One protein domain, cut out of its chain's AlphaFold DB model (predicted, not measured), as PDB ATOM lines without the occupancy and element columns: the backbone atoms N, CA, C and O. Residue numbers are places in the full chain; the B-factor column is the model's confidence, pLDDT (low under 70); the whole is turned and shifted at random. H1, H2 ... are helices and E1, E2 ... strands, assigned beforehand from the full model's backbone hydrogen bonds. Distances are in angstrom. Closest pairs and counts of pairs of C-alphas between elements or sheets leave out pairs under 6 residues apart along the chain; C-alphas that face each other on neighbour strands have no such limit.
ATOM      1  N   ALA A   4      82.991 112.190 156.945       96.69
ATOM      2  CA  ALA A   4      83.593 113.339 156.285       96.69
ATOM      3  C   ALA A   4      82.979 113.457 154.886       96.69
ATOM      4  O   ALA A   4      82.947 112.466 154.150       96.69
ATOM      5  N   ILE A   5      82.479 114.635 154.524       97.12
ATOM      6  CA  ILE A   5      81.777 114.857 153.252       97.12
ATOM      7  C   ILE A   5      82.415 115.992 152.455       97.12
ATOM      8  O   ILE A   5      83.007 116.914 153.012       97.12
ATOM      9  N   GLY A   6      82.324 115.913 151.131       96.06
ATOM     10  CA  GLY A   6      82.909 116.910 150.246       96.06
ATOM     11  C   GLY A   6      81.931 118.036 149.959       96.06
ATOM     12  O   GLY A   6      80.831 117.761 149.494       96.06
ATOM     13  N   TYR A   7      82.355 119.282 150.168       96.50
ATOM     14  CA  TYR A   7      81.584 120.444 149.730       96.50
ATOM     15  C   TYR A   7      81.369 120.422 148.213       96.50
ATOM     16  O   TYR A   7      82.333 120.223 147.455       96.50
ATOM     17  N   GLN A   8      80.133 120.690 147.803       92.69
ATOM     18  CA  GLN A   8      79.725 120.943 146.425       92.69
ATOM     19  C   GLN A   8      79.058 122.316 146.370       92.69
ATOM     20  O   GLN A   8      78.267 122.642 147.249       92.69
ATOM     21  N   LEU A   9      79.424 123.121 145.372       91.38
ATOM     22  CA  LEU A   9      78.722 124.373 145.109       91.38
ATOM     23  C   LEU A   9      77.366 124.003 144.485       91.38
ATOM     24  O   LEU A   9      77.401 123.279 143.487       91.38
ATOM     25  N   PRO A  10      76.234 124.426 145.069       89.19
ATOM     26  CA  PRO A  10      74.917 124.134 144.513       89.19
ATOM     27  C   PRO A  10      74.710 124.870 143.185       89.19
ATOM     28  O   PRO A  10      75.233 125.973 142.996       89.19
ATOM     29  N   ASP A  11      73.945 124.262 142.280       84.88
ATOM     30  CA  ASP A  11      73.418 124.959 141.101       84.88
ATOM     31  C   ASP A  11      72.311 125.960 141.517       84.88
ATOM     32  O   ASP A  11      71.781 125.883 142.624       84.88
ATOM     33  N   GLU A  12      71.932 126.903 140.642       78.38
ATOM     34  CA  GLU A  12      70.978 127.992 140.967       78.38
ATOM     35  C   GLU A  12      69.613 127.508 141.506       78.38
ATOM     36  O   GLU A  12      68.979 128.212 142.293       78.38
ATOM     37  N   ASP A  13      69.166 126.317 141.096       85.06
ATOM     38  CA  ASP A  13      67.882 125.724 141.494       85.06
ATOM     39  C   ASP A  13      67.990 124.788 142.717       85.06
ATOM     40  O   ASP A  13      66.984 124.226 143.166       85.06
ATOM     41  N   GLU A  14      69.197 124.583 143.250       89.31
ATOM     42  CA  GLU A  14      69.449 123.706 144.391       89.31
ATOM     43  C   GLU A  14      69.477 124.490 145.711       89.31
ATOM     44  O   GLU A  14      69.762 125.686 145.773       89.31
ATOM     45  N   GLU A  15      69.154 123.809 146.812       92.19
ATOM     46  CA  GLU A  15      69.284 124.417 148.133       92.19
ATOM     47  C   GLU A  15      70.764 124.603 148.528       92.19
ATOM     48  O   GLU A  15      71.627 123.852 148.065       92.19
ATOM     49  N   PRO A  16      71.084 125.557 149.424       93.38
ATOM     50  CA  PRO A  16      72.445 125.737 149.916       93.38
ATOM     51  C   PRO A  16      73.022 124.446 150.500       93.38
ATOM     52  O   PRO A  16      72.348 123.738 151.255       93.38
ATOM     53  N   PHE A  17      74.304 124.169 150.247       96.44
ATOM     54  CA  PHE A  17      74.944 122.953 150.754       96.44
ATOM     55  C   PHE A  17      74.888 122.890 152.288       96.44
ATOM     56  O   PHE A  17      74.714 121.820 152.873       96.44
ATOM     57  N   ALA A  18      74.968 124.044 152.959       97.06
ATOM     58  CA  ALA A  18      74.820 124.138 154.407       97.06
ATOM     59  C   ALA A  18      73.447 123.647 154.918       97.06
ATOM     60  O   ALA A  18      73.387 123.080 156.010       97.06
ATOM     61  N   SER A  19      72.365 123.802 154.146       96.69
ATOM     62  CA  SER A  19      71.035 123.280 154.501       96.69
ATOM     63  C   SER A  19      71.043 121.753 154.547       96.69
ATOM     64  O   SER A  19      70.670 121.165 155.562       96.69
ATOM     65  N   ILE A  20      71.614 121.118 153.519       96.19
ATOM     66  CA  ILE A  20      71.795 119.660 153.468       96.19
ATOM     67  C   ILE A  20      72.654 119.193 154.653       96.19
ATOM     68  O   ILE A  20      72.335 118.217 155.329       96.19
ATOM     69  N   VAL A  21      73.743 119.905 154.959       97.62
ATOM     70  CA  VAL A  21      74.596 119.586 156.116       97.62
ATOM     71  C   VAL A  21      73.820 119.665 157.433       97.62
ATOM     72  O   VAL A  21      73.999 118.801 158.295       97.62
ATOM     73  N   SER A  22      72.947 120.660 157.591       97.69
ATOM     74  CA  SER A  22      72.122 120.840 158.789       97.69
ATOM     75  C   SER A  22      71.220 119.630 159.052       97.69
ATOM     76  O   SER A  22      71.185 119.127 160.183       97.69
ATOM     77  N   ASP A  23      70.577 119.101 158.008       97.44
ATOM     78  CA  ASP A  23      69.684 117.937 158.094       97.44
ATOM     79  C   ASP A  23      70.404 116.681 158.603       97.44
ATOM     80  O   ASP A  23      69.837 115.870 159.345       97.44
ATOM     81  N   PHE A  24      71.692 116.546 158.279       96.88
ATOM     82  CA  PHE A  24      72.515 115.393 158.645       96.88
ATOM     83  C   PHE A  24      73.588 115.700 159.699       96.88
ATOM     84  O   PHE A  24      74.454 114.854 159.946       96.88
ATOM     85  N   LYS A  25      73.539 116.853 160.380       96.31
ATOM     86  CA  LYS A  25      74.632 117.353 161.244       96.31
ATOM     87  C   LYS A  25      75.118 116.369 162.311       96.31
ATOM     88  O   LYS A  25      76.302 116.301 162.619       96.31
ATOM     89  N   ASN A  26      74.218 115.548 162.856       96.75
ATOM     90  CA  ASN A  26      74.560 114.559 163.887       96.75
ATOM     91  C   ASN A  26      75.405 113.394 163.341       96.75
ATOM     92  O   ASN A  26      76.073 112.693 164.107       96.75
ATOM     93  N   CYS A  27      75.388 113.199 162.023       97.50
ATOM     94  CA  CYS A  27      76.121 112.169 161.303       97.50
ATOM     95  C   CYS A  27      77.411 112.700 160.665       97.50
ATOM     96  O   CYS A  27      78.179 111.894 160.149       97.50
ATOM     97  N   ILE A  28      77.679 114.006 160.690       98.25
ATOM     98  CA  ILE A  28      78.827 114.622 160.009       98.25
ATOM     99  C   ILE A  28      79.860 115.061 161.055       98.25
ATOM    100  O   ILE A  28      79.513 115.614 162.101       98.25
ATOM    101  N   ASP A  29      81.135 114.757 160.809       97.88
ATOM    102  CA  ASP A  29      82.259 115.255 161.622       97.88
ATOM    103  C   ASP A  29      82.994 116.402 160.930       97.88
ATOM    104  O   ASP A  29      83.427 117.348 161.586       97.88
ATOM    105  N   GLU A  30      83.126 116.319 159.605       98.19
ATOM    106  CA  GLU A  30      83.979 117.202 158.817       98.19
ATOM    107  C   GLU A  30      83.387 117.445 157.423       98.19
ATOM    108  O   GLU A  30      82.859 116.530 156.785       98.19
ATOM    109  N   VAL A  31      83.537 118.671 156.930       98.50
ATOM    110  CA  VAL A  31      83.343 119.031 155.526       98.50
ATOM    111  C   VAL A  31      84.695 119.394 154.924       98.50
ATOM    112  O   VAL A  31      85.373 120.312 155.387       98.50
ATOM    113  N   TYR A  32      85.090 118.685 153.865       97.31
ATOM    114  CA  TYR A  32      86.309 118.986 153.123       97.31
ATOM    115  C   TYR A  32      86.000 119.754 151.829       97.31
ATOM    116  O   TYR A  32      85.187 119.340 150.991       97.31
ATOM    117  N   PHE A  33      86.676 120.878 151.624       96.81
ATOM    118  CA  PHE A  33      86.374 121.826 150.551       96.81
ATOM    119  C   PHE A  33      87.633 122.238 149.786       96.81
ATOM    120  O   PHE A  33      88.746 122.143 150.285       96.81
ATOM    121  N   ALA A  34      87.462 122.668 148.542       94.81
ATOM    122  CA  ALA A  34      88.529 123.245 147.738       94.81
ATOM    123  C   ALA A  34      88.327 124.757 147.721       94.81
ATOM    124  O   ALA A  34      87.196 125.225 147.824       94.81
ATOM    125  N   TRP A  35      89.405 125.518 147.573       94.38
ATOM    126  CA  TRP A  35      89.273 126.948 147.320       94.38
ATOM    127  C   TRP A  35      88.964 127.202 145.845       94.38
ATOM    128  O   TRP A  35      89.413 126.438 144.978       94.38
ATOM    129  N   THR A  36      88.209 128.260 145.546       90.00
ATOM    130  CA  THR A  36      87.918 128.620 144.153       90.00
ATOM    131  C   THR A  36      89.215 128.916 143.399       90.00
ATOM    132  O   THR A  36      90.221 129.347 143.971       90.00
ATOM    133  N   MET A  37      89.220 128.618 142.095       78.06
ATOM    134  CA  MET A  37      90.349 128.891 141.192       78.06
ATOM    135  C   MET A  37      91.692 128.239 141.588       78.06
ATOM    136  O   MET A  37      92.739 128.595 141.042       78.06
ATOM    137  N   MET A  38      91.690 127.256 142.495       84.50
ATOM    138  CA  MET A  38      92.887 126.518 142.889       84.50
ATOM    139  C   MET A  38      92.897 125.079 142.372       84.50
ATOM    140  O   MET A  38      91.910 124.352 142.517       84.50
ATOM    141  N   PRO A  39      94.052 124.595 141.879       85.12
ATOM    142  CA  PRO A  39      94.271 123.169 141.706       85.12
ATOM    143  C   PRO A  39      94.113 122.446 143.052       85.12
ATOM    144  O   PRO A  39      94.860 122.695 143.999       85.12
ATOM    145  N   SER A  40      93.144 121.537 143.128       83.31
ATOM    146  CA  SER A  40      92.808 120.799 144.356       83.31
ATOM    147  C   SER A  40      92.692 119.285 144.148       83.31
ATOM    148  O   SER A  40      92.426 118.552 145.092       83.31
ATOM    149  N   GLY A  41      92.862 118.802 142.912       79.81
ATOM    150  CA  GLY A  41      92.557 117.414 142.549       79.81
ATOM    151  C   GLY A  41      91.057 117.123 142.406       79.81
ATOM    152  O   GLY A  41      90.691 115.973 142.175       79.81
ATOM    153  N   ARG A  42      90.196 118.145 142.518       83.81
ATOM    154  CA  ARG A  42      88.751 118.084 142.241       83.81
ATOM    155  C   ARG A  42      88.383 118.977 141.054       83.81
ATOM    156  O   ARG A  42      89.220 119.747 140.576       83.81
ATOM    157  N   ALA A  43      87.135 118.873 140.594       83.56
ATOM    158  CA  ALA A  43      86.578 119.818 139.631       83.56
ATOM    159  C   ALA A  43      86.700 121.260 140.175       83.56
ATOM    160  O   ALA A  43      86.492 121.460 141.377       83.56
ATOM    161  N   PRO A  44      87.075 122.249 139.341       85.19
ATOM    162  CA  PRO A  44      87.134 123.643 139.766       85.19
ATOM    163  C   PRO A  44      85.771 124.120 140.281       85.19
ATOM    164  O   PRO A  44      84.767 123.988 139.587       85.19
ATOM    165  N   LEU A  45      85.737 124.681 141.491       87.94
ATOM    166  CA  LEU A  45      84.523 125.289 142.040       87.94
ATOM    167  C   LEU A  45      84.262 126.631 141.352       87.94
ATOM    168  O   LEU A  45      85.185 127.442 141.238       87.94
ATOM    169  N   GLY A  46      83.024 126.842 140.901       88.25
ATOM    170  CA  GLY A  46      82.603 128.070 140.222       88.25
ATOM    171  C   GLY A  46      83.080 128.200 138.773       88.25
ATOM    172  O   GLY A  46      83.005 129.291 138.215       88.25
ATOM    173  N   ILE A  47      83.596 127.131 138.145       88.31
ATOM    174  CA  ILE A  47      83.904 127.137 136.706       88.31
ATOM    175  C   ILE A  47      83.286 125.927 136.019       88.31
ATOM    176  O   ILE A  47      83.678 124.789 136.280       88.31
ATOM    177  N   LEU A  48      82.420 126.183 135.040       85.44
ATOM    178  CA  LEU A  48      81.825 125.150 134.197       85.44
ATOM    179  C   LEU A  48      82.037 125.493 132.722       85.44
ATOM    180  O   LEU A  48      81.616 126.542 132.251       85.44
ATOM    181  N   ASN A  49      82.718 124.617 131.976       85.38
ATOM    182  CA  ASN A  49      83.000 124.809 130.543       85.38
ATOM    183  C   ASN A  49      83.624 126.181 130.189       85.38
ATOM    184  O   ASN A  49      83.418 126.704 129.098       85.38
ATOM    185  N   GLY A  50      84.394 126.763 131.116       86.00
ATOM    186  CA  GLY A  50      85.024 128.077 130.957       86.00
ATOM    187  C   GLY A  50      84.158 129.271 131.372       86.00
ATOM    188  O   GLY A  50      84.678 130.384 131.414       86.00
ATOM    189  N   PHE A  51      82.887 129.064 131.724       87.56
ATOM    190  CA  PHE A  51      82.068 130.081 132.381       87.56
ATOM    191  C   PHE A  51      82.455 130.166 133.850       87.56
ATOM    192  O   PHE A  51      82.542 129.138 134.517       87.56
ATOM    193  N   VAL A  52      82.710 131.384 134.322       90.44
ATOM    194  CA  VAL A  52      83.070 131.666 135.713       90.44
ATOM    195  C   VAL A  52      81.841 132.215 136.419       90.44
ATOM    196  O   VAL A  52      81.308 133.246 136.005       90.44
ATOM    197  N   ASP A  53      81.426 131.538 137.481       91.19
ATOM    198  CA  ASP A  53      80.499 132.087 138.456       91.19
ATOM    199  C   ASP A  53      81.284 132.962 139.443       91.19
ATOM    200  O   ASP A  53      82.102 132.490 140.236       91.19
ATOM    201  N   TRP A  54      81.047 134.268 139.359       91.25
ATOM    202  CA  TRP A  54      81.712 135.263 140.195       91.25
ATOM    203  C   TRP A  54      81.146 135.331 141.620       91.25
ATOM    204  O   TRP A  54      81.790 135.931 142.480       91.25
ATOM    205  N   GLN A  55      79.987 134.718 141.878       91.94
ATOM    206  CA  GLN A  55      79.365 134.631 143.203       91.94
ATOM    207  C   GLN A  55      79.777 133.359 143.956       91.94
ATOM    208  O   GLN A  55      79.669 133.313 145.180       91.94
ATOM    209  N   ALA A  56      80.347 132.367 143.262       92.56
ATOM    210  CA  ALA A  56      80.766 131.085 143.830       92.56
ATOM    211  C   ALA A  56      81.622 131.208 145.099       92.56
ATOM    212  O   ALA A  56      81.485 130.411 146.027       92.56
ATOM    213  N   GLN A  57      82.529 132.189 145.141       94.44
ATOM    214  CA  GLN A  57      83.390 132.413 146.302       94.44
ATOM    215  C   GLN A  57      82.595 132.922 147.511       94.44
ATOM    216  O   GLN A  57      82.806 132.443 148.621       94.44
ATOM    217  N   GLU A  58      81.685 133.872 147.300       94.62
ATOM    218  CA  GLU A  58      80.843 134.423 148.364       94.62
ATOM    219  C   GLU A  58      79.888 133.354 148.909       94.62
ATOM    220  O   GLU A  58      79.770 133.192 150.124       94.62
ATOM    221  N   GLN A  59      79.290 132.557 148.017       95.19
ATOM    222  CA  GLN A  59      78.428 131.439 148.398       95.19
ATOM    223  C   GLN A  59      79.196 130.374 149.191       95.19
ATOM    224  O   GLN A  59      78.739 129.957 150.255       95.19
ATOM    225  N   LEU A  60      80.394 129.988 148.729       96.19
ATOM    226  CA  LEU A  60      81.275 129.072 149.459       96.19
ATOM    227  C   LEU A  60      81.552 129.586 150.874       96.19
ATOM    228  O   LEU A  60      81.388 128.844 151.838       96.19
ATOM    229  N   GLU A  61      81.968 130.841 151.025       97.50
ATOM    230  CA  GLU A  61      82.273 131.397 152.347       97.50
ATOM    231  C   GLU A  61      81.041 131.480 153.256       97.50
ATOM    232  O   GLU A  61      81.155 131.229 154.460       97.50
ATOM    233  N   SER A  62      79.870 131.798 152.696       97.12
ATOM    234  CA  SER A  62      78.595 131.795 153.418       97.12
ATOM    235  C   SER A  62      78.269 130.405 153.974       97.12
ATOM    236  O   SER A  62      78.046 130.254 155.179       97.12
ATOM    237  N   ASP A  63      78.345 129.376 153.128       97.69
ATOM    238  CA  ASP A  63      78.062 127.998 153.525       97.69
ATOM    239  C   ASP A  63      79.077 127.481 154.546       97.69
ATOM    240  O   ASP A  63      78.694 126.873 155.548       97.69
ATOM    241  N   LEU A  64      80.370 127.750 154.349       98.44
ATOM    242  CA  LEU A  64      81.408 127.342 155.298       98.44
ATOM    243  C   LEU A  64      81.194 127.969 156.679       98.44
ATOM    244  O   LEU A  64      81.362 127.279 157.686       98.44
ATOM    245  N   ARG A  65      80.781 129.241 156.744       98.50
ATOM    246  CA  ARG A  65      80.447 129.903 158.014       98.50
ATOM    247  C   ARG A  65      79.273 129.219 158.703       98.50
ATOM    248  O   ARG A  65      79.400 128.841 159.865       98.50
ATOM    249  N   ALA A  66      78.182 128.978 157.976       98.25
ATOM    250  CA  ALA A  66      77.017 128.283 158.514       98.25
ATOM    251  C   ALA A  66      77.375 126.872 159.019       98.25
ATOM    252  O   ALA A  66      76.991 126.483 160.119       98.25
ATOM    253  N   ILE A  67      78.169 126.113 158.259       98.50
ATOM    254  CA  ILE A  67      78.639 124.771 158.648       98.50
ATOM    255  C   ILE A  67      79.506 124.838 159.909       98.50
ATOM    256  O   ILE A  67      79.360 124.007 160.812       98.50
ATOM    257  N   LYS A  68      80.391 125.834 160.005       98.25
ATOM    258  CA  LYS A  68      81.261 126.003 161.169       98.25
ATOM    259  C   LYS A  68      80.472 126.356 162.429       98.25
ATOM    260  O   LYS A  68      80.766 125.809 163.493       98.25
ATOM    261  N   GLU A  69      79.433 127.182 162.312       98.00
ATOM    262  CA  GLU A  69      78.502 127.509 163.406       98.00
ATOM    263  C   GLU A  69      77.745 126.277 163.934       98.00
ATOM    264  O   GLU A  69      77.402 126.220 165.116       98.00
ATOM    265  N   MET A  70      77.552 125.242 163.107       97.75
ATOM    266  CA  MET A  70      76.993 123.952 163.541       97.75
ATOM    267  C   MET A  70      77.988 123.088 164.338       97.75
ATOM    268  O   MET A  70      77.620 122.010 164.811       97.75
ATOM    269  N   GLY A  71      79.240 123.532 164.493       97.94
ATOM    270  CA  GLY A  71      80.304 122.799 165.181       97.94
ATOM    271  C   GLY A  71      80.949 121.696 164.335       97.94
ATOM    272  O   GLY A  71      81.581 120.797 164.891       97.94
ATOM    273  N   ILE A  72      80.780 121.739 163.012       98.50
ATOM    274  CA  ILE A  72      81.370 120.779 162.073       98.50
ATOM    275  C   ILE A  72      82.761 121.267 161.655       98.50
ATOM    276  O   ILE A  72      82.977 122.463 161.447       98.50
ATOM    277  N   LYS A  73      83.724 120.344 161.554       98.62
ATOM    278  CA  LYS A  73      85.101 120.683 161.180       98.62
ATOM    279  C   LYS A  73      85.207 121.040 159.704       98.62
ATOM    280  O   LYS A  73      84.523 120.452 158.868       98.62
ATOM    281  N   LEU A  74      86.122 121.941 159.382       98.75
ATOM    282  CA  LEU A  74      86.435 122.351 158.023       98.75
ATOM    283  C   LEU A  74      87.852 121.918 157.646       98.75
ATOM    284  O   LEU A  74      88.818 122.206 158.356       98.75
ATOM    285  N   ASN A  75      87.966 121.246 156.500       98.31
ATOM    286  CA  ASN A  75      89.225 120.732 155.968       98.31
ATOM    287  C   ASN A  75      89.495 121.283 154.563       98.31
ATOM    288  O   ASN A  75      88.819 120.932 153.592       98.31
ATOM    289  N   LEU A  76      90.501 122.146 154.449       97.75
ATOM    290  CA  LEU A  76      90.886 122.757 153.182       97.75
ATOM    291  C   LEU A  76      91.733 121.785 152.348       97.75
ATOM    292  O   LEU A  76      92.801 121.328 152.759       97.75
ATOM    293  N   LEU A  77      91.301 121.532 151.116       96.56
ATOM    294  CA  LEU A  77      92.033 120.734 150.142       96.56
ATOM    295  C   LEU A  77      93.029 121.586 149.353       96.56
ATOM    296  O   LEU A  77      92.697 122.193 148.332       96.56
ATOM    297  N   LEU A  78      94.296 121.510 149.750       95.06
ATOM    298  CA  LEU A  78      95.440 121.960 148.956       95.06
ATOM    299  C   LEU A  78      96.119 120.740 148.327       95.06
ATOM    300  O   LEU A  78      97.274 120.414 148.604       95.06
ATOM    301  N   ASN A  79      95.350 120.019 147.511       91.44
ATOM    302  CA  ASN A  79      95.622 118.627 147.165       91.44
ATOM    303  C   ASN A  79      95.997 118.389 145.684       91.44
ATOM    304  O   ASN A  79      95.798 117.308 145.126       91.44
ATOM    305  N   ALA A  80      96.556 119.399 145.017       91.38
ATOM    306  CA  ALA A  80      97.120 119.198 143.688       91.38
ATOM    307  C   ALA A  80      98.397 118.354 143.749       91.38
ATOM    308  O   ALA A  80      99.266 118.587 144.591       91.38
ATOM    309  N   SER A  81      98.561 117.437 142.793       87.75
ATOM    310  CA  SER A  81      99.827 116.716 142.610       87.75
ATOM    311  C   SER A  81     100.952 117.611 142.093       87.75
ATOM    312  O   SER A  81     102.126 117.319 142.306       87.75
ATOM    313  N   CYS A  82     100.604 118.712 141.422       88.00
ATOM    314  CA  CYS A  82     101.551 119.687 140.913       88.00
ATOM    315  C   CYS A  82     100.928 121.089 140.897       88.00
ATOM    316  O   CYS A  82      99.827 121.281 140.390       88.00
ATOM    317  N   TYR A  83     101.678 122.077 141.389       92.12
ATOM    318  CA  TYR A  83     101.341 123.508 141.297       92.12
ATOM    319  C   TYR A  83     102.092 124.207 140.147       92.12
ATOM    320  O   TYR A  83     102.299 125.425 140.153       92.12
ATOM    321  N   GLY A  84     102.565 123.429 139.169       92.50
ATOM    322  CA  GLY A  84     103.346 123.902 138.029       92.50
ATOM    323  C   GLY A  84     104.585 124.687 138.462       92.50
ATOM    324  O   GLY A  84     105.312 124.286 139.374       92.50
ATOM    325  N   ARG A  85     104.792 125.857 137.841       93.50
ATOM    326  CA  ARG A  85     105.934 126.748 138.116       93.50
ATOM    327  C   ARG A  85     106.040 127.213 139.575       93.50
ATOM    328  O   ARG A  85     107.087 127.705 139.979       93.50
ATOM    329  N   TYR A  86     104.969 127.081 140.359       94.06
ATOM    330  CA  TYR A  86     104.923 127.535 141.747       94.06
ATOM    331  C   TYR A  86     105.209 126.437 142.777       94.06
ATOM    332  O   TYR A  86     105.324 126.766 143.959       94.06
ATOM    333  N   GLY A  87     105.358 125.171 142.363       91.81
ATOM    334  CA  GLY A  87     105.419 124.001 143.255       91.81
ATOM    335  C   GLY A  87     106.476 124.041 144.359       91.81
ATOM    336  O   GLY A  87     106.280 123.421 145.399       91.81
ATOM    337  N   TYR A  88     107.549 124.814 144.176       93.12
ATOM    338  CA  TYR A  88     108.542 125.078 145.217       93.12
ATOM    339  C   TYR A  88     108.928 126.562 145.273       93.12
ATOM    340  O   TYR A  88     110.085 126.939 145.100       93.12
ATOM    341  N   SER A  89     107.930 127.435 145.431       95.94
ATOM    342  CA  SER A  89     108.116 128.889 145.360       95.94
ATOM    343  C   SER A  89     107.672 129.615 146.629       95.94
ATOM    344  O   SER A  89     106.747 129.196 147.324       95.94
ATOM    345  N   ARG A  90     108.278 130.784 146.876       97.44
ATOM    346  CA  ARG A  90     107.799 131.732 147.897       97.44
ATOM    347  C   ARG A  90     106.378 132.215 147.613       97.44
ATOM    348  O   ARG A  90     105.653 132.514 148.550       97.44
ATOM    349  N   TYR A  91     105.991 132.276 146.337       96.62
ATOM    350  CA  TYR A  91     104.631 132.625 145.939       96.62
ATOM    351  C   TYR A  91     103.617 131.640 146.526       96.62
ATOM    352  O   TYR A  91     102.693 132.071 147.203       96.62
ATOM    353  N   LEU A  92     103.834 130.329 146.349       96.06
ATOM    354  CA  LEU A  92     102.940 129.303 146.893       96.06
ATOM    355  C   LEU A  92     102.867 129.372 148.424       96.06
ATOM    356  O   LEU A  92     101.776 129.332 148.976       96.06
ATOM    357  N   VAL A  93     104.011 129.535 149.096       97.62
ATOM    358  CA  VAL A  93     104.069 129.694 150.560       97.62
ATOM    359  C   VAL A  93     103.252 130.903 151.017       97.62
ATOM    360  O   VAL A  93     102.405 130.773 151.891       97.62
ATOM    361  N   ASN A  94     103.470 132.076 150.417       98.00
ATOM    362  CA  ASN A  94     102.748 133.294 150.788       98.00
ATOM    363  C   ASN A  94     101.247 133.179 150.511       98.00
ATOM    364  O   ASN A  94     100.447 133.632 151.319       98.00
ATOM    365  N   PHE A  95     100.878 132.565 149.387       96.38
ATOM    366  CA  PHE A  95      99.484 132.342 149.036       96.38
ATOM    367  C   PHE A  95      98.791 131.434 150.062       96.38
ATOM    368  O   PHE A  95      97.746 131.800 150.586       96.38
ATOM    369  N   VAL A  96      99.392 130.283 150.393       97.06
ATOM    370  CA  VAL A  96      98.851 129.333 151.386       97.06
ATOM    371  C   VAL A  96      98.632 130.028 152.726       97.06
ATOM    372  O   VAL A  96      97.577 129.873 153.330       97.06
ATOM    373  N   ARG A  97      99.611 130.825 153.167       98.12
ATOM    374  CA  ARG A  97      99.508 131.606 154.402       98.12
ATOM    375  C   ARG A  97      98.354 132.587 154.377       98.12
ATOM    376  O   ARG A  97      97.521 132.540 155.265       98.12
ATOM    377  N   SER A  98      98.307 133.427 153.346       98.12
ATOM    378  CA  SER A  98      97.273 134.451 153.204       98.12
ATOM    379  C   SER A  98      95.876 133.836 153.157       98.12
ATOM    380  O   SER A  98      94.949 134.400 153.723       98.12
ATOM    381  N   LEU A  99      95.729 132.679 152.506       97.50
ATOM    382  CA  LEU A  99      94.466 131.953 152.459       97.50
ATOM    383  C   LEU A  99      94.062 131.411 153.836       97.50
ATOM    384  O   LEU A  99      92.916 131.567 154.244       97.50
ATOM    385  N   ILE A 100      94.988 130.774 154.553       98.25
ATOM    386  CA  ILE A 100      94.701 130.237 155.888       98.25
ATOM    387  C   ILE A 100      94.407 131.367 156.881       98.25
ATOM    388  O   ILE A 100      93.466 131.234 157.654       98.25
ATOM    389  N   GLU A 101      95.153 132.476 156.830       98.44
ATOM    390  CA  GLU A 101      94.903 133.681 157.636       98.44
ATOM    391  C   GLU A 101      93.479 134.209 157.377       98.44
ATOM    392  O   GLU A 101      92.699 134.335 158.319       98.44
ATOM    393  N   HIS A 102      93.082 134.380 156.108       98.12
ATOM    394  CA  HIS A 102      91.717 134.785 155.737       98.12
ATOM    395  C   HIS A 102      90.646 133.829 156.278       98.12
ATOM    396  O   HIS A 102      89.640 134.270 156.837       98.12
ATOM    397  N   LEU A 103      90.851 132.517 156.132       98.12
ATOM    398  CA  LEU A 103      89.903 131.514 156.614       98.12
ATOM    399  C   LEU A 103      89.790 131.519 158.138       98.12
ATOM    400  O   LEU A 103      88.674 131.504 158.644       98.12
ATOM    401  N   GLN A 104      90.909 131.560 158.863       97.81
ATOM    402  CA  GLN A 104      90.917 131.607 160.329       97.81
ATOM    403  C   GLN A 104      90.236 132.871 160.863       97.81
ATOM    404  O   GLN A 104      89.469 132.785 161.817       97.81
ATOM    405  N   GLU A 105      90.472 134.027 160.238       97.81
ATOM    406  CA  GLU A 105      89.899 135.302 160.682       97.81
ATOM    407  C   GLU A 105      88.379 135.385 160.466       97.81
ATOM    408  O   GLU A 105      87.676 135.951 161.304       97.81
ATOM    409  N   ASN A 106      87.859 134.824 159.367       97.62
ATOM    410  CA  ASN A 106      86.475 135.067 158.933       97.62
ATOM    411  C   ASN A 106      85.508 133.891 159.142       97.62
ATOM    412  O   ASN A 106      84.288 134.088 159.071       97.62
ATOM    413  N   ILE A 107      86.026 132.671 159.314       97.88
ATOM    414  CA  ILE A 107      85.234 131.430 159.345       97.88
ATOM    415  C   ILE A 107      85.753 130.480 160.436       97.88
ATOM    416  O   ILE A 107      84.998 130.063 161.307       97.88
ATOM    417  N   GLY A 108      87.042 130.153 160.401       97.56
ATOM    418  CA  GLY A 108      87.701 129.096 161.164       97.56
ATOM    419  C   GLY A 108      88.109 127.929 160.259       97.56
ATOM    420  O   GLY A 108      87.394 127.567 159.326       97.56
ATOM    421  N   LEU A 109      89.264 127.323 160.534       98.56
ATOM    422  CA  LEU A 109      89.776 126.171 159.787       98.56
ATOM    423  C   LEU A 109      90.382 125.147 160.753       98.56
ATOM    424  O   LEU A 109      91.118 125.523 161.660       98.56
ATOM    425  N   ASP A 110      90.079 123.861 160.566       98.69
ATOM    426  CA  ASP A 110      90.527 122.804 161.487       98.69
ATOM    427  C   ASP A 110      91.642 121.946 160.889       98.69
ATOM    428  O   ASP A 110      92.537 121.505 161.609       98.69
ATOM    429  N   ALA A 111      91.595 121.706 159.579       98.56
ATOM    430  CA  ALA A 111      92.551 120.840 158.906       98.56
ATOM    431  C   ALA A 111      92.927 121.343 157.509       98.56
ATOM    432  O   ALA A 111      92.168 122.049 156.837       98.56
ATOM    433  N   VAL A 112      94.102 120.923 157.049       98.19
ATOM    434  CA  VAL A 112      94.540 121.069 155.659       98.19
ATOM    435  C   VAL A 112      94.981 119.711 155.147       98.19
ATOM    436  O   VAL A 112      95.941 119.131 155.650       98.19
ATOM    437  N   THR A 113      94.341 119.235 154.083       97.75
ATOM    438  CA  THR A 113      94.786 118.035 153.371       97.75
ATOM    439  C   THR A 113      95.636 118.427 152.174       97.75
ATOM    440  O   THR A 113      95.173 119.136 151.272       97.75
ATOM    441  N   THR A 114      96.878 117.943 152.120       96.62
ATOM    442  CA  THR A 114      97.796 118.265 151.021       96.62
ATOM    443  C   THR A 114      98.642 117.081 150.565       96.62
ATOM    444  O   THR A 114      98.997 116.194 151.335       96.62
ATOM    445  N   MET A 115      98.978 117.081 149.273       94.88
ATOM    446  CA  MET A 115      99.982 116.191 148.686       94.88
ATOM    447  C   MET A 115     101.389 116.818 148.708       94.88
ATOM    448  O   MET A 115     102.373 116.127 148.457       94.88
ATOM    449  N   SER A 116     101.508 118.123 148.988       95.38
ATOM    450  CA  SER A 116     102.765 118.870 148.892       95.38
ATOM    451  C   SER A 116     103.498 118.927 150.237       95.38
ATOM    452  O   SER A 116     103.021 119.600 151.155       95.38
ATOM    453  N   PRO A 117     104.709 118.344 150.356       94.75
ATOM    454  CA  PRO A 117     105.530 118.477 151.561       94.75
ATOM    455  C   PRO A 117     105.893 119.930 151.897       94.75
ATOM    456  O   PRO A 117     106.069 120.272 153.065       94.75
ATOM    457  N   LEU A 118     105.994 120.808 150.888       96.00
ATOM    458  CA  LEU A 118     106.228 122.237 151.111       96.00
ATOM    459  C   LEU A 118     105.036 122.886 151.823       96.00
ATOM    460  O   LEU A 118     105.240 123.648 152.767       96.00
ATOM    461  N   ILE A 119     103.810 122.583 151.379       97.12
ATOM    462  CA  ILE A 119     102.588 123.093 152.015       97.12
ATOM    463  C   ILE A 119     102.490 122.522 153.427       97.12
ATOM    464  O   ILE A 119     102.377 123.304 154.363       97.12
ATOM    465  N   ALA A 120     102.656 121.206 153.594       97.56
ATOM    466  CA  ALA A 120     102.591 120.546 154.898       97.56
ATOM    467  C   ALA A 120     103.530 121.199 155.930       97.56
ATOM    468  O   ALA A 120     103.091 121.649 156.986       97.56
ATOM    469  N   ARG A 121     104.811 121.378 155.578       96.81
ATOM    470  CA  ARG A 121     105.791 122.059 156.445       96.81
ATOM    471  C   ARG A 121     105.452 123.521 156.717       96.81
ATOM    472  O   ARG A 121     105.732 124.012 157.807       96.81
ATOM    473  N   THR A 122     104.917 124.229 155.723       97.44
ATOM    474  CA  THR A 122     104.522 125.636 155.872       97.44
ATOM    475  C   THR A 122     103.405 125.761 156.898       97.44
ATOM    476  O   THR A 122     103.554 126.524 157.851       97.44
ATOM    477  N   VAL A 123     102.342 124.967 156.737       98.19
ATOM    478  CA  VAL A 123     101.183 124.979 157.634       98.19
ATOM    479  C   VAL A 123     101.603 124.575 159.043       98.19
ATOM    480  O   VAL A 123     101.450 125.373 159.958       98.19
ATOM    481  N   LYS A 124     102.278 123.431 159.202       96.62
ATOM    482  CA  LYS A 124     102.715 122.919 160.513       96.62
ATOM    483  C   LYS A 124     103.597 123.895 161.298       96.62
ATOM    484  O   LYS A 124     103.574 123.923 162.523       96.62
ATOM    485  N   LYS A 125     104.406 124.702 160.601       96.94
ATOM    486  CA  LYS A 125     105.289 125.691 161.236       96.94
ATOM    487  C   LYS A 125     104.565 126.979 161.639       96.94
ATOM    488  O   LYS A 125     105.007 127.635 162.577       96.94
ATOM    489  N   GLN A 126     103.556 127.395 160.880       97.56
ATOM    490  CA  GLN A 126     102.955 128.730 161.003       97.56
ATOM    491  C   GLN A 126     101.578 128.723 161.658       97.56
ATOM    492  O   GLN A 126     101.220 129.723 162.267       97.56
ATOM    493  N   PHE A 127     100.872 127.600 161.568       98.06
ATOM    494  CA  PHE A 127      99.542 127.362 162.119       98.06
ATOM    495  C   PHE A 127      99.554 126.004 162.848       98.06
ATOM    496  O   PHE A 127      98.957 125.040 162.366       98.06
ATOM    497  N   PRO A 128     100.325 125.866 163.946       96.62
ATOM    498  CA  PRO A 128     100.497 124.594 164.660       96.62
ATOM    499  C   PRO A 128      99.192 124.019 165.242       96.62
ATOM    500  O   PRO A 128      99.167 122.866 165.659       96.62
ATOM    501  N   GLU A 129      98.130 124.818 165.304       96.94
ATOM    502  CA  GLU A 129      96.779 124.429 165.703       96.94
ATOM    503  C   GLU A 129      95.980 123.706 164.607       96.94
ATOM    504  O   GLU A 129      94.968 123.079 164.919       96.94
ATOM    505  N   ILE A 130      96.412 123.784 163.343       98.38
ATOM    506  CA  ILE A 130      95.739 123.149 162.204       98.38
ATOM    507  C   ILE A 130      96.283 121.733 162.001       98.38
ATOM    508  O   ILE A 130      97.488 121.546 161.841       98.38
ATOM    509  N   ASP A 131      95.386 120.749 161.913       98.50
ATOM    510  CA  ASP A 131      95.732 119.360 161.587       98.50
ATOM    511  C   ASP A 131      96.224 119.254 160.133       98.50
ATOM    512  O   ASP A 131      95.473 119.498 159.179       98.50
ATOM    513  N   VAL A 132      97.496 118.896 159.934       98.38
ATOM    514  CA  VAL A 132      98.068 118.731 158.592       98.38
ATOM    515  C   VAL A 132      97.917 117.280 158.143       98.38
ATOM    516  O   VAL A 132      98.674 116.402 158.562       98.38
ATOM    517  N   ARG A 133      96.967 117.021 157.239       97.75
ATOM    518  CA  ARG A 133      96.617 115.674 156.772       97.75
ATOM    519  C   ARG A 133      97.321 115.300 155.474       97.75
ATOM    520  O   ARG A 133      97.275 116.032 154.475       97.75
ATOM    521  N   ALA A 134      97.948 114.127 155.466       97.12
ATOM    522  CA  ALA A 134      98.535 113.563 154.261       97.12
ATOM    523  C   ALA A 134      97.431 113.169 153.280       97.12
ATOM    524  O   ALA A 134      96.467 112.493 153.620       97.12
ATOM    525  N   SER A 135      97.569 113.583 152.027       95.56
ATOM    526  CA  SER A 135      96.595 113.211 151.009       95.56
ATOM    527  C   SER A 135      96.702 111.746 150.599       95.56
ATOM    528  O   SER A 135      97.791 111.243 150.311       95.56
ATOM    529  N   VAL A 136      95.550 111.112 150.367       92.50
ATOM    530  CA  VAL A 136      95.452 109.811 149.681       92.50
ATOM    531  C   VAL A 136      96.166 109.795 148.318       92.50
ATOM    532  O   VAL A 136      96.678 108.757 147.894       92.50
ATOM    533  N   ASN A 137      96.298 110.950 147.650       91.50
ATOM    534  CA  ASN A 137      97.015 111.086 146.377       91.50
ATOM    535  C   ASN A 137      98.530 110.858 146.509       91.50
ATOM    536  O   ASN A 137      99.187 110.572 145.508       91.50
ATOM    537  N   MET A 138      99.084 110.925 147.725       93.12
ATOM    538  CA  MET A 138     100.484 110.577 147.996       93.12
ATOM    539  C   MET A 138     100.751 109.071 147.884       93.12
ATOM    540  O   MET A 138     101.907 108.676 147.748       93.12
ATOM    541  N   ARG A 139      99.705 108.229 147.924       93.06
ATOM    542  CA  ARG A 139      99.805 106.761 147.821       93.06
ATOM    543  C   ARG A 139     100.793 106.153 148.828       93.06
ATOM    544  O   ARG A 139     101.546 105.235 148.498       93.06
ATOM    545  N   LEU A 140     100.789 106.659 150.063       93.44
ATOM    546  CA  LEU A 140     101.620 106.155 151.161       93.44
ATOM    547  C   LEU A 140     101.106 104.783 151.624       93.44
ATOM    548  O   LEU A 140     100.329 104.673 152.562       93.44
ATOM    549  N   GLY A 141     101.510 103.725 150.920       93.12
ATOM    550  CA  GLY A 141     100.984 102.368 151.121       93.12
ATOM    551  C   GLY A 141     101.783 101.478 152.078       93.12
ATOM    552  O   GLY A 141     101.488 100.291 152.176       93.12
ATOM    553  N   THR A 142     102.827 101.991 152.736       96.00
ATOM    554  CA  THR A 142     103.686 101.192 153.629       96.00
ATOM    555  C   THR A 142     104.051 101.966 154.888       96.00
ATOM    556  O   THR A 142     104.195 103.186 154.836       96.00
ATOM    557  N   VAL A 143     104.297 101.256 155.995       95.44
ATOM    558  CA  VAL A 143     104.779 101.855 157.256       95.44
ATOM    559  C   VAL A 143     106.039 102.688 157.022       95.44
ATOM    560  O   VAL A 143     106.126 103.819 157.483       95.44
ATOM    561  N   LYS A 144     106.975 102.181 156.209       96.44
ATOM    562  CA  LYS A 144     108.205 102.902 155.870       96.44
ATOM    563  C   LYS A 144     107.927 104.233 155.168       96.44
ATOM    564  O   LYS A 144     108.590 105.221 155.461       96.44
ATOM    565  N   ALA A 145     106.961 104.272 154.249       94.38
ATOM    566  CA  ALA A 145     106.577 105.507 153.568       94.38
ATOM    567  C   ALA A 145     105.961 106.529 154.537       94.38
ATOM    568  O   ALA A 145     106.273 107.711 154.426       94.38
ATOM    569  N   LEU A 146     105.150 106.073 155.500       94.81
ATOM    570  CA  LEU A 146     104.596 106.925 156.560       94.81
ATOM    571  C   LEU A 146     105.713 107.493 157.452       94.81
ATOM    572  O   LEU A 146     105.747 108.692 157.698       94.81
ATOM    573  N   GLU A 147     106.688 106.671 157.858       95.62
ATOM    574  CA  GLU A 147     107.845 107.117 158.655       95.62
ATOM    575  C   GLU A 147     108.638 108.248 157.983       95.62
ATOM    576  O   GLU A 147     109.088 109.166 158.664       95.62
ATOM    577  N   TYR A 148     108.803 108.207 156.656       94.88
ATOM    578  CA  TYR A 148     109.542 109.235 155.910       94.88
ATOM    579  C   TYR A 148     108.892 110.620 155.944       94.88
ATOM    580  O   TYR A 148     109.567 111.606 155.647       94.88
ATOM    581  N   VAL A 149     107.593 110.691 156.242       94.94
ATOM    582  CA  VAL A 149     106.824 111.938 156.228       94.94
ATOM    583  C   VAL A 149     106.166 112.262 157.568       94.94
ATOM    584  O   VAL A 149     105.468 113.268 157.672       94.94
TER     585      VAL A 149
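AT A GLANCE: This is residues 4 to 149 of the 156 residues of an uncharacterized protein of Armatimonadetes bacterium (UniProt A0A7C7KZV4). Five parallel strands side by side make a strongly twisted sheet curled like part of a barrel, open between its edge strands E1 and E5, and H2 and H4 cover one face of it. H1 packs on H2 near the E1 end, H3 packs on H4, and the short H5 lies off the sheet at the end of the tail that follows E5. The printed part has 146 residues with five named helices and five named strands, strictly alternating as E1 H1 E2 H2 E3 H3 E4 H4 E5 H5; the sheet order is E1 E2 E3 E4 E5, and the class is mixed, helices and strands. The whole is compact, with a radius of gyration of the C-alphas of 15.6 A, and rounded, with spans of 46 by 37 by 30 A.

IN THESE COORDINATES: The sheet begins with E1, residues 4 to 6, whose first C-alpha is at (83.593, 113.339, 156.285). E2, residues 28 to 33, is 14.1 A long from first to last C-alpha, and E3, residues 73 to 78, is 16.1 A long. E4, residues 111 to 114, and E5, residues 131 to 134, are each 9.8 A long. H1 holds residues 17 to 23 and is 10.3 A long. H2, residues 56 to 69, measures 20.0 A and begins with C-alpha 56 at (80.766, 131.085, 143.830). H3, residues 90 to 106, is the longest helix at 24.2 A. H4 holds residues 117 to 126 and measures 14.2 A. H5 holds residues 143 to 147 and ends with C-alpha 147 at (107.845, 107.117, 158.655).

HOW THE PARTS SIT: E3 is an inner strand, with its centre 3.4 A from the mean of the C-alphas. It is parallel to E2 at 27 degrees, with N 31 and O 73 2.8 A apart, and to E4 at 22 degrees, with N 76 and O 111 2.9 A apart. The edge strands are E1 and E5: E1 is parallel to E2, with N 32 and O 5 at 2.9 A, and E5 is parallel to E4, with N 133 and O 112 at 2.8 A. These pairs are within hydrogen-bond range. There are four strand-helix-strand units, each two parallel neighbour strands with a helix between them along the chain: E1 H1 E2, E2 H2 E3, E3 H3 E4 and E4 H4 E5, each with a right-handed crossover. H2 and H4 are on one face of the sheet, as two layers, one of strands and one of helices. H2 is over E3 and runs along the strands at a height over the sheet of 9.2 A, from a local plane fitted to 6 C-alphas, only just enough. H4 has a height over the sheet of 9.3 A and runs along the strands; it is over E4 and, only just, over E5, on which 3 of its C-alphas fall. The closest C-alphas of H4 and E5 are those of Ala 120 and Val 132, 6.1 A apart. H1 is only just on the sheet, with 5 pairs of C-alphas within 10 A, and only grazes it with residues 18 to 22; H3 only grazes it with residues 96 to 103. H1 touches residues 63 to 67 of H2, at a shallow tilt of 25 degrees, the same way; their closest C-alphas, those of Ala 18 and Asp 63, are 5.1 A apart. H3 touches H4 with residues 93 to 97 alone, at a steep tilt of 48 degrees, the same way, closest at the C-alphas of Val 93 and Thr 122, 6.7 A apart. H2 and H3 are close but not clearly touching. H5 is not on the sheet and touches no helix. In H1, H2, H3, H4 and H5 every O i to N i+4 pair is within hydrogen-bond range.

THE WHOLE: The two C-alphas farthest apart are those of Asp 13 and Lys 144, at 48.5 A. The printed part has no cut. The links from E2 to H2, with 22 residues, and from E3 to H3, with 11 residues, are long. The mean pLDDT of the printed part is 94.5, and no printed residue is under 70.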